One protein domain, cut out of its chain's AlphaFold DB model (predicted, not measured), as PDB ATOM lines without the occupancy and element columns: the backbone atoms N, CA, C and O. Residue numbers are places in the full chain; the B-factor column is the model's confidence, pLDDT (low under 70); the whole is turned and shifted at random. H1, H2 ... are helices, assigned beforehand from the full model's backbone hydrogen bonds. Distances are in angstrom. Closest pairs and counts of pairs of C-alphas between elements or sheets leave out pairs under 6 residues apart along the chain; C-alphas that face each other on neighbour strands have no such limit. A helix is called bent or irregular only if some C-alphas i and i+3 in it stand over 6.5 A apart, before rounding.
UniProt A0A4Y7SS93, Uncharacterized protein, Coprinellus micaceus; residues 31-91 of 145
ATOM      1  N   LEU A  31     215.792 180.281 201.579       79.38
ATOM      2  CA  LEU A  31     215.016 179.067 201.851       79.38
ATOM      3  C   LEU A  31     214.793 178.222 200.591       79.38
ATOM      4  O   LEU A  31     214.823 176.998 200.665       79.38
ATOM      5  N   ALA A  32     214.616 178.858 199.431       75.50
ATOM      6  CA  ALA A  32     214.465 178.171 198.148       75.50
ATOM      7  C   ALA A  32     215.794 177.638 197.576       75.50
ATOM      8  O   ALA A  32     215.781 176.833 196.644       75.50
ATOM      9  N   ARG A  33     216.944 178.043 198.142       77.56
ATOM     10  CA  ARG A  33     218.291 177.676 197.673       77.56
ATOM     11  C   ARG A  33     218.496 176.177 197.412       77.56
ATOM     12  O   ARG A  33     219.097 175.880 196.377       77.56
ATOM     13  N   PRO A  34     218.049 175.246 198.280       78.50
ATOM     14  CA  PRO A  34     218.297 173.814 198.098       78.50
ATOM     15  C   PRO A  34     217.593 173.222 196.872       78.50
ATOM     16  O   PRO A  34     218.018 172.187 196.369       78.50
ATOM     17  N   ALA A  35     216.530 173.869 196.388       77.25
ATOM     18  CA  ALA A  35     215.753 173.423 195.236       77.25
ATOM     19  C   ALA A  35     216.237 174.028 193.903       77.25
ATOM     20  O   ALA A  35     215.628 173.774 192.866       77.25
ATOM     21  N   MET A  36     217.300 174.841 193.917       77.31
ATOM     22  CA  MET A  36     217.760 175.619 192.762       77.31
ATOM     23  C   MET A  36     219.184 175.249 192.345       77.31
ATOM     24  O   MET A  36     220.065 175.046 193.184       77.31
ATOM     25  N   SER A  37     219.450 175.259 191.039       80.88
ATOM     26  CA  SER A  37     220.824 175.258 190.525       80.88
ATOM     27  C   SER A  37     221.559 176.559 190.884       80.88
ATOM     28  O   SER A  37     220.937 177.590 191.153       80.88
ATOM     29  N   ASP A  38     222.896 176.538 190.875       75.50
ATOM     30  CA  ASP A  38     223.718 177.740 191.102       75.50
ATOM     31  C   ASP A  38     223.343 178.888 190.148       75.50
ATOM     32  O   ASP A  38     223.222 180.037 190.569       75.50
ATOM     33  N   GLY A  39     223.092 178.572 188.874       75.06
ATOM     34  CA  GLY A  39     222.687 179.557 187.869       75.06
ATOM     35  C   GLY A  39     221.311 180.170 188.141       75.06
ATOM     36  O   GLY A  39     221.134 181.379 187.989       75.06
ATOM     37  N   GLU A  40     220.342 179.365 188.584       75.81
ATOM     38  CA  GLU A  40     219.010 179.851 188.966       75.81
ATOM     39  C   GLU A  40     219.074 180.740 190.205       75.81
ATOM     40  O   GLU A  40     218.482 181.819 190.214       75.81
ATOM     41  N   TYR A  41     219.832 180.333 191.223       77.38
ATOM     42  CA  TYR A  41     219.992 181.121 192.438       77.38
ATOM     43  C   TYR A  41     220.656 182.476 192.159       77.38
ATOM     44  O   TYR A  41     220.160 183.506 192.613       77.38
ATOM     45  N   CYS A  42     221.729 182.504 191.360       75.94
ATOM     46  CA  CYS A  42     222.402 183.743 190.963       75.94
ATOM     47  C   CYS A  42     221.488 184.680 190.160       75.94
ATOM     48  O   CYS A  42     221.493 185.888 190.400       75.94
ATOM     49  N   TYR A  43     220.678 184.138 189.245       77.94
ATOM     50  CA  TYR A  43     219.685 184.916 188.501       77.94
ATOM     51  C   TYR A  43     218.653 185.556 189.439       77.94
ATOM     52  O   TYR A  43     218.424 186.765 189.375       77.94
ATOM     53  N   TRP A  44     218.067 184.775 190.350       80.81
ATOM     54  CA  TRP A  44     217.067 185.287 191.286       80.81
ATOM     55  C   TRP A  44     217.655 186.308 192.262       80.81
ATOM     56  O   TRP A  44     217.023 187.329 192.528       80.81
ATOM     57  N   LEU A  45     218.878 186.089 192.748       81.75
ATOM     58  CA  LEU A  45     219.564 187.031 193.632       81.75
ATOM     59  C   LEU A  45     219.794 188.379 192.941       81.75
ATOM     60  O   LEU A  45     219.536 189.435 193.527       81.75
ATOM     61  N   LEU A  46     220.237 188.344 191.682       80.00
ATOM     62  CA  LEU A  46     220.443 189.534 190.865       80.00
ATOM     63  C   LEU A  46     219.122 190.269 190.619       80.00
ATOM     64  O   LEU A  46     219.046 191.482 190.807       80.00
ATOM     65  N   ARG A  47     218.063 189.525 190.284       79.88
ATOM     66  CA  ARG A  47     216.724 190.070 190.044       79.88
ATOM     67  C   ARG A  47     216.164 190.787 191.272       79.88
ATOM     68  O   ARG A  47     215.659 191.902 191.142       79.88
ATOM     69  N   VAL A  48     216.271 190.188 192.460       80.44
ATOM     70  CA  VAL A  48     215.792 190.809 193.708       80.44
ATOM     71  C   VAL A  48     216.600 192.068 194.031       80.44
ATOM     72  O   VAL A  48     216.007 193.104 194.314       80.44
ATOM     73  N   THR A  49     217.930 192.010 193.913       76.81
ATOM     74  CA  THR A  49     218.824 193.143 194.219       76.81
ATOM     75  C   THR A  49     218.568 194.343 193.305       76.81
ATOM     76  O   THR A  49     218.457 195.472 193.772       76.81
ATOM     77  N   ILE A  50     218.431 194.104 192.000       75.19
ATOM     78  CA  ILE A  50     218.120 195.155 191.022       75.19
ATOM     79  C   ILE A  50     216.743 195.763 191.297       75.19
ATOM     80  O   ILE A  50     216.576 196.976 191.220       75.19
ATOM     81  N   THR A  51     215.758 194.932 191.641       75.69
ATOM     82  CA  THR A  51     214.401 195.412 191.929       75.69
ATOM     83  C   THR A  51     214.369 196.296 193.176       75.69
ATOM     84  O   THR A  51     213.703 197.324 193.142       75.69
ATOM     85  N   GLU A  52     215.114 195.955 194.236       76.19
ATOM     86  CA  GLU A  52     215.255 196.814 195.426       76.19
ATOM     87  C   GLU A  52     215.867 198.176 195.091       76.19
ATOM     88  O   GLU A  52     215.311 199.207 195.457       76.19
ATOM     89  N   GLN A  53     216.987 198.188 194.365       71.62
ATOM     90  CA  GLN A  53     217.676 199.430 194.005       71.62
ATOM     91  C   GLN A  53     216.799 200.341 193.134       71.62
ATOM     92  O   GLN A  53     216.774 201.554 193.319       71.62
ATOM     93  N   LEU A  54     216.018 199.760 192.220       71.62
ATOM     94  CA  LEU A  54     215.064 200.513 191.403       71.62
ATOM     95  C   LEU A  54     213.868 201.038 192.215       71.62
ATOM     96  O   LEU A  54     213.365 202.118 191.915       71.62
ATOM     97  N   GLU A  55     213.403 200.300 193.227       71.75
ATOM     98  CA  GLU A  55     212.363 200.769 194.157       71.75
ATOM     99  C   GLU A  55     212.861 201.958 194.999       71.75
ATOM    100  O   GLU A  55     212.123 202.928 195.166       71.75
ATOM    101  N   GLU A  56     214.119 201.937 195.453       67.81
ATOM    102  CA  GLU A  56     214.759 203.055 196.166       67.81
ATOM    103  C   GLU A  56     214.865 204.316 195.296       67.81
ATOM    104  O   GLU A  56     214.610 205.423 195.767       67.81
ATOM    105  N   TRP A  57     215.184 204.165 194.009       65.12
ATOM    106  CA  TRP A  57     215.301 205.295 193.078       65.12
ATOM    107  C   TRP A  57     213.945 205.904 192.704       65.12
ATOM    108  O   TRP A  57     213.870 207.079 192.350       65.12
ATOM    109  N   SER A  58     212.860 205.132 192.818       62.09
ATOM    110  CA  SER A  58     211.502 205.580 192.492       62.09
ATOM    111  C   SER A  58     210.908 206.556 193.517       62.09
ATOM    112  O   SER A  58     209.835 207.101 193.266       62.09
ATOM    113  N   LEU A  59     211.586 206.785 194.648       60.56
ATOM    114  CA  LEU A  59     211.233 207.803 195.646       60.56
ATOM    115  C   LEU A  59     211.688 209.224 195.250       60.56
ATOM    116  O   LEU A  59     211.319 210.184 195.923       60.56
ATOM    117  N   GLY A  60     212.469 209.370 194.171       58.53
ATOM    118  CA  GLY A  60     212.888 210.659 193.619       58.53
ATOM    119  C   GLY A  60     211.863 211.227 192.634       58.53
ATOM    120  O   GLY A  60     211.638 210.669 191.560       58.53
ATOM    121  N   ASP A  61     211.252 212.348 193.006       55.12
ATOM    122  CA  ASP A  61     210.205 213.052 192.263       55.12
ATOM    123  C   ASP A  61     210.701 213.504 190.867       55.12
ATOM    124  O   ASP A  61     211.605 214.331 190.754       55.12
ATOM    125  N   GLY A  62     210.155 212.926 189.788       55.66
ATOM    126  CA  GLY A  62     210.290 213.458 188.419       55.66
ATOM    127  C   GLY A  62     210.658 212.477 187.293       55.66
ATOM    128  O   GLY A  62     210.243 212.690 186.157       55.66
ATOM    129  N   ALA A  63     211.369 211.376 187.561       59.12
ATOM    130  CA  ALA A  63     211.896 210.475 186.510       59.12
ATOM    131  C   ALA A  63     211.132 209.142 186.366       59.12
ATOM    132  O   ALA A  63     211.673 208.148 185.875       59.12
ATOM    133  N   ASN A  64     209.874 209.098 186.809       69.69
ATOM    134  CA  ASN A  64     209.170 207.837 187.039       69.69
ATOM    135  C   ASN A  64     208.945 207.033 185.738       69.69
ATOM    136  O   ASN A  64     209.158 205.829 185.720       69.69
ATOM    137  N   SER A  65     208.620 207.674 184.611       70.06
ATOM    138  CA  SER A  65     208.408 206.969 183.332       70.06
ATOM    139  C   SER A  65     209.687 206.346 182.758       70.06
ATOM    140  O   SER A  65     209.666 205.196 182.319       70.06
ATOM    141  N   VAL A  66     210.810 207.068 182.805       71.50
ATOM    142  CA  VAL A  66     212.121 206.582 182.337       71.50
ATOM    143  C   VAL A  66     212.631 205.460 183.239       71.50
ATOM    144  O   VAL A  66     213.148 204.462 182.745       71.50
ATOM    145  N   LEU A  67     212.435 205.581 184.554       72.88
ATOM    146  CA  LEU A  67     212.808 204.546 185.514       72.88
ATOM    147  C   LEU A  67     211.973 203.270 185.335       72.88
ATOM    148  O   LEU A  67     212.525 202.171 185.387       72.88
ATOM    149  N   GLN A  68     210.665 203.393 185.078       73.38
ATOM    150  CA  GLN A  68     209.814 202.238 184.777       73.38
ATOM    151  C   GLN A  68     210.206 201.565 183.452       73.38
ATOM    152  O   GLN A  68     210.241 200.336 183.385       73.38
ATOM    153  N   GLU A  69     210.555 202.335 182.418       76.50
ATOM    154  CA  GLU A  69     211.030 201.771 181.149       76.50
ATOM    155  C   GLU A  69     212.392 201.080 181.315       76.50
ATOM    156  O   GLU A  69     212.572 199.953 180.856       76.50
ATOM    157  N   LEU A  70     213.322 201.677 182.066       77.94
ATOM    158  CA  LEU A  70     214.607 201.056 182.393       77.94
ATOM    159  C   LEU A  70     214.420 199.756 183.190       77.94
ATOM    160  O   LEU A  70     215.055 198.745 182.888       77.94
ATOM    161  N   LYS A  71     213.510 199.750 184.172       77.38
ATOM    162  CA  LYS A  71     213.142 198.554 184.946       77.38
ATOM    163  C   LYS A  71     212.625 197.444 184.039       77.38
ATOM    164  O   LYS A  71     213.028 196.289 184.183       77.38
ATOM    165  N   LYS A  72     211.753 197.796 183.095       80.12
ATOM    166  CA  LYS A  72     211.200 196.864 182.114       80.12
ATOM    167  C   LYS A  72     212.298 196.290 181.222       80.12
ATOM    168  O   LYS A  72     212.408 195.072 181.126       80.12
ATOM    169  N   GLN A  73     213.142 197.138 180.633       77.94
ATOM    170  CA  GLN A  73     214.240 196.704 179.765       77.94
ATOM    171  C   GLN A  73     215.225 195.791 180.496       77.94
ATOM    172  O   GLN A  73     215.595 194.738 179.980       77.94
ATOM    173  N   LEU A  74     215.602 196.142 181.727       79.56
ATOM    174  CA  LEU A  74     216.537 195.355 182.523       79.56
ATOM    175  C   LEU A  74     215.954 193.992 182.920       79.56
ATOM    176  O   LEU A  74     216.664 192.988 182.857       79.56
ATOM    177  N   SER A  75     214.663 193.927 183.266       79.69
ATOM    178  CA  SER A  75     213.982 192.650 183.516       79.69
ATOM    179  C   SER A  75     213.960 191.773 182.263       79.69
ATOM    180  O   SER A  75     214.279 190.591 182.355       79.69
ATOM    181  N   THR A  76     213.651 192.345 181.096       82.19
ATOM    182  CA  THR A  76     213.640 191.614 179.821       82.19
ATOM    183  C   THR A  76     215.015 191.039 179.492       82.19
ATOM    184  O   THR A  76     215.124 189.854 179.193       82.19
ATOM    185  N   VAL A  77     216.082 191.836 179.613       76.94
ATOM    186  CA  VAL A  77     217.454 191.372 179.345       76.94
ATOM    187  C   VAL A  77     217.854 190.247 180.304       76.94
ATOM    188  O   VAL A  77     218.443 189.254 179.878       76.94
ATOM    189  N   LEU A  78     217.515 190.359 181.591       78.38
ATOM    190  CA  LEU A  78     217.778 189.298 182.568       78.38
ATOM    191  C   LEU A  78     217.033 188.007 182.225       78.38
ATOM    192  O   LEU A  78     217.615 186.925 182.320       78.38
ATOM    193  N   ASP A  79     215.773 188.113 181.807       80.69
ATOM    194  CA  ASP A  79     214.956 186.967 181.412       80.69
ATOM    195  C   ASP A  79     215.494 186.308 180.139       80.69
ATOM    196  O   ASP A  79     215.610 185.082 180.077       80.69
ATOM    197  N   GLU A  80     215.914 187.093 179.149       80.44
ATOM    198  CA  GLU A  80     216.541 186.591 177.926       80.44
ATOM    199  C   GLU A  80     217.865 185.879 178.205       80.44
ATOM    200  O   GLU A  80     218.091 184.783 177.684       80.44
ATOM    201  N   VAL A  81     218.725 186.455 179.053       75.62
ATOM    202  CA  VAL A  81     219.991 185.836 179.473       75.62
ATOM    203  C   VAL A  81     219.723 184.546 180.241       75.62
ATOM    204  O   VAL A  81     220.375 183.537 179.972       75.62
ATOM    205  N   HIS A  82     218.736 184.527 181.138       76.75
ATOM    206  CA  HIS A  82     218.363 183.324 181.880       76.75
ATOM    207  C   HIS A  82     217.809 182.229 180.965       76.75
ATOM    208  O   HIS A  82     218.228 181.073 181.046       76.75
ATOM    209  N   GLN A  83     216.909 182.577 180.042       77.56
ATOM    210  CA  GLN A  83     216.392 181.634 179.055       77.56
ATOM    211  C   GLN A  83     217.494 181.128 178.126       77.56
ATOM    212  O   GLN A  83     217.526 179.944 177.799       77.56
ATOM    213  N   LYS A  84     218.406 182.000 177.692       71.75
ATOM    214  CA  LYS A  84     219.551 181.619 176.863       71.75
ATOM    215  C   LYS A  84     220.493 180.690 177.624       71.75
ATOM    216  O   LYS A  84     220.890 179.682 177.053       71.75
ATOM    217  N   ALA A  85     220.758 180.949 178.902       68.56
ATOM    218  CA  ALA A  85     221.540 180.065 179.764       68.56
ATOM    219  C   ALA A  85     220.863 178.699 179.961       68.56
ATOM    220  O   ALA A  85     221.535 177.677 179.871       68.56
ATOM    221  N   ARG A  86     219.532 178.645 180.135       70.38
ATOM    222  CA  ARG A  86     218.791 177.369 180.151       70.38
ATOM    223  C   ARG A  86     218.870 176.631 178.819       70.38
ATOM    224  O   ARG A  86     219.075 175.426 178.811       70.38
ATOM    225  N   ARG A  87     218.715 177.340 177.697       71.50
ATOM    226  CA  ARG A  87     218.779 176.753 176.349       71.50
ATOM    227  C   ARG A  87     220.182 176.250 175.998       71.50
ATOM    228  O   ARG A  87     220.297 175.240 175.321       71.50
ATOM    229  N   GLN A  88     221.230 176.934 176.459       62.44
ATOM    230  CA  GLN A  88     222.631 176.572 176.213       62.44
ATOM    231  C   GLN A  88     223.179 175.544 177.217       62.44
ATOM    232  O   GLN A  88     224.060 174.772 176.868       62.44
ATOM    233  N   GLY A  89     222.644 175.488 178.440       52.69
ATOM    234  CA  GLY A  89     223.026 174.513 179.470       52.69
ATOM    235  C   GLY A  89     222.479 173.097 179.253       52.69
ATOM    236  O   GLY A  89     222.793 172.207 180.035       52.69
ATOM    237  N   ILE A  90     221.673 172.876 178.210       49.25
ATOM    238  CA  ILE A  90     221.174 171.548 177.809       49.25
ATOM    239  C   ILE A  90     222.106 170.890 176.764       49.25
ATOM    240  O   ILE A  90     221.990 169.694 176.511       49.25
ATOM    241  N   THR A  91     223.071 171.623 176.191       42.38
ATOM    242  CA  THR A  91     223.934 171.129 175.100       42.38
ATOM    243  C   THR A  91     225.348 170.713 175.506       42.38
ATOM    244  O   THR A  91     226.061 170.188 174.656       42.38
TER     245      THR A  91
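AT A GLANCE: This is residues 31 to 91 of the 145 residues of an uncharacterized protein of Coprinellus micaceus (UniProt A0A4Y7SS93). What shape do the atoms make? A long helical hairpin: H3 and H2 lie side by side, with the short helix H1 folded back beside the start of H2. What is it made of? The 61 printed residues hold three named helices, H1, H2, H3 along the chain, and no named strand: all helix. How compact is it? It is loose, with a radius of gyration of the C-alphas of 14.3 A, and flat, spanning 46 by 26 by 9 A.

HOW THE PARTS SIT: How do H3, residues 64 to 88, and H2, residues 38 to 57, stand? This hairpin's helices touch, the closest C-alphas being those of Tyr 43 and His 82, 6.9 A apart. They run opposite ways at a shallow tilt of 3 degrees. Where is H1, residues 31 to 35? It is close to but not clearly touching H2, the closest C-alphas being those of Arg 33 and Tyr 41, 6.5 A apart. H1 and H3 are apart. Do the backbones fit? Every O i to N i+4 pair is within hydrogen-bond range in H2 and H3; in H1 0 of 1 is, and 1 of 2 O i to N i+3 pairs.

IN THESE COORDINATES: Where does H3 run? It spans 35.7 A, from C-alpha 64 at (209.170, 207.837, 187.039) to C-alpha 88 at (222.631, 176.572, 176.213). And the others? H2 spans 28.9 A and H1 8.7 A; H1 is irregular, with C-alphas 31 and 34 7.2 A apart.

THE WHOLE: How far does it reach? The two C-alphas farthest apart, those of Asp 61 and Thr 91, are 47.3 A apart; residues 59 to 66, of which 64 to 66 belong to H3, stand free. Are there cuts or long links? The printed part has no cut; the link H1 to H2 is tight and H2 to H3 short. Where is confidence low? Residues 56 to 64, 85 and 88 to 91 have pLDDT under 70.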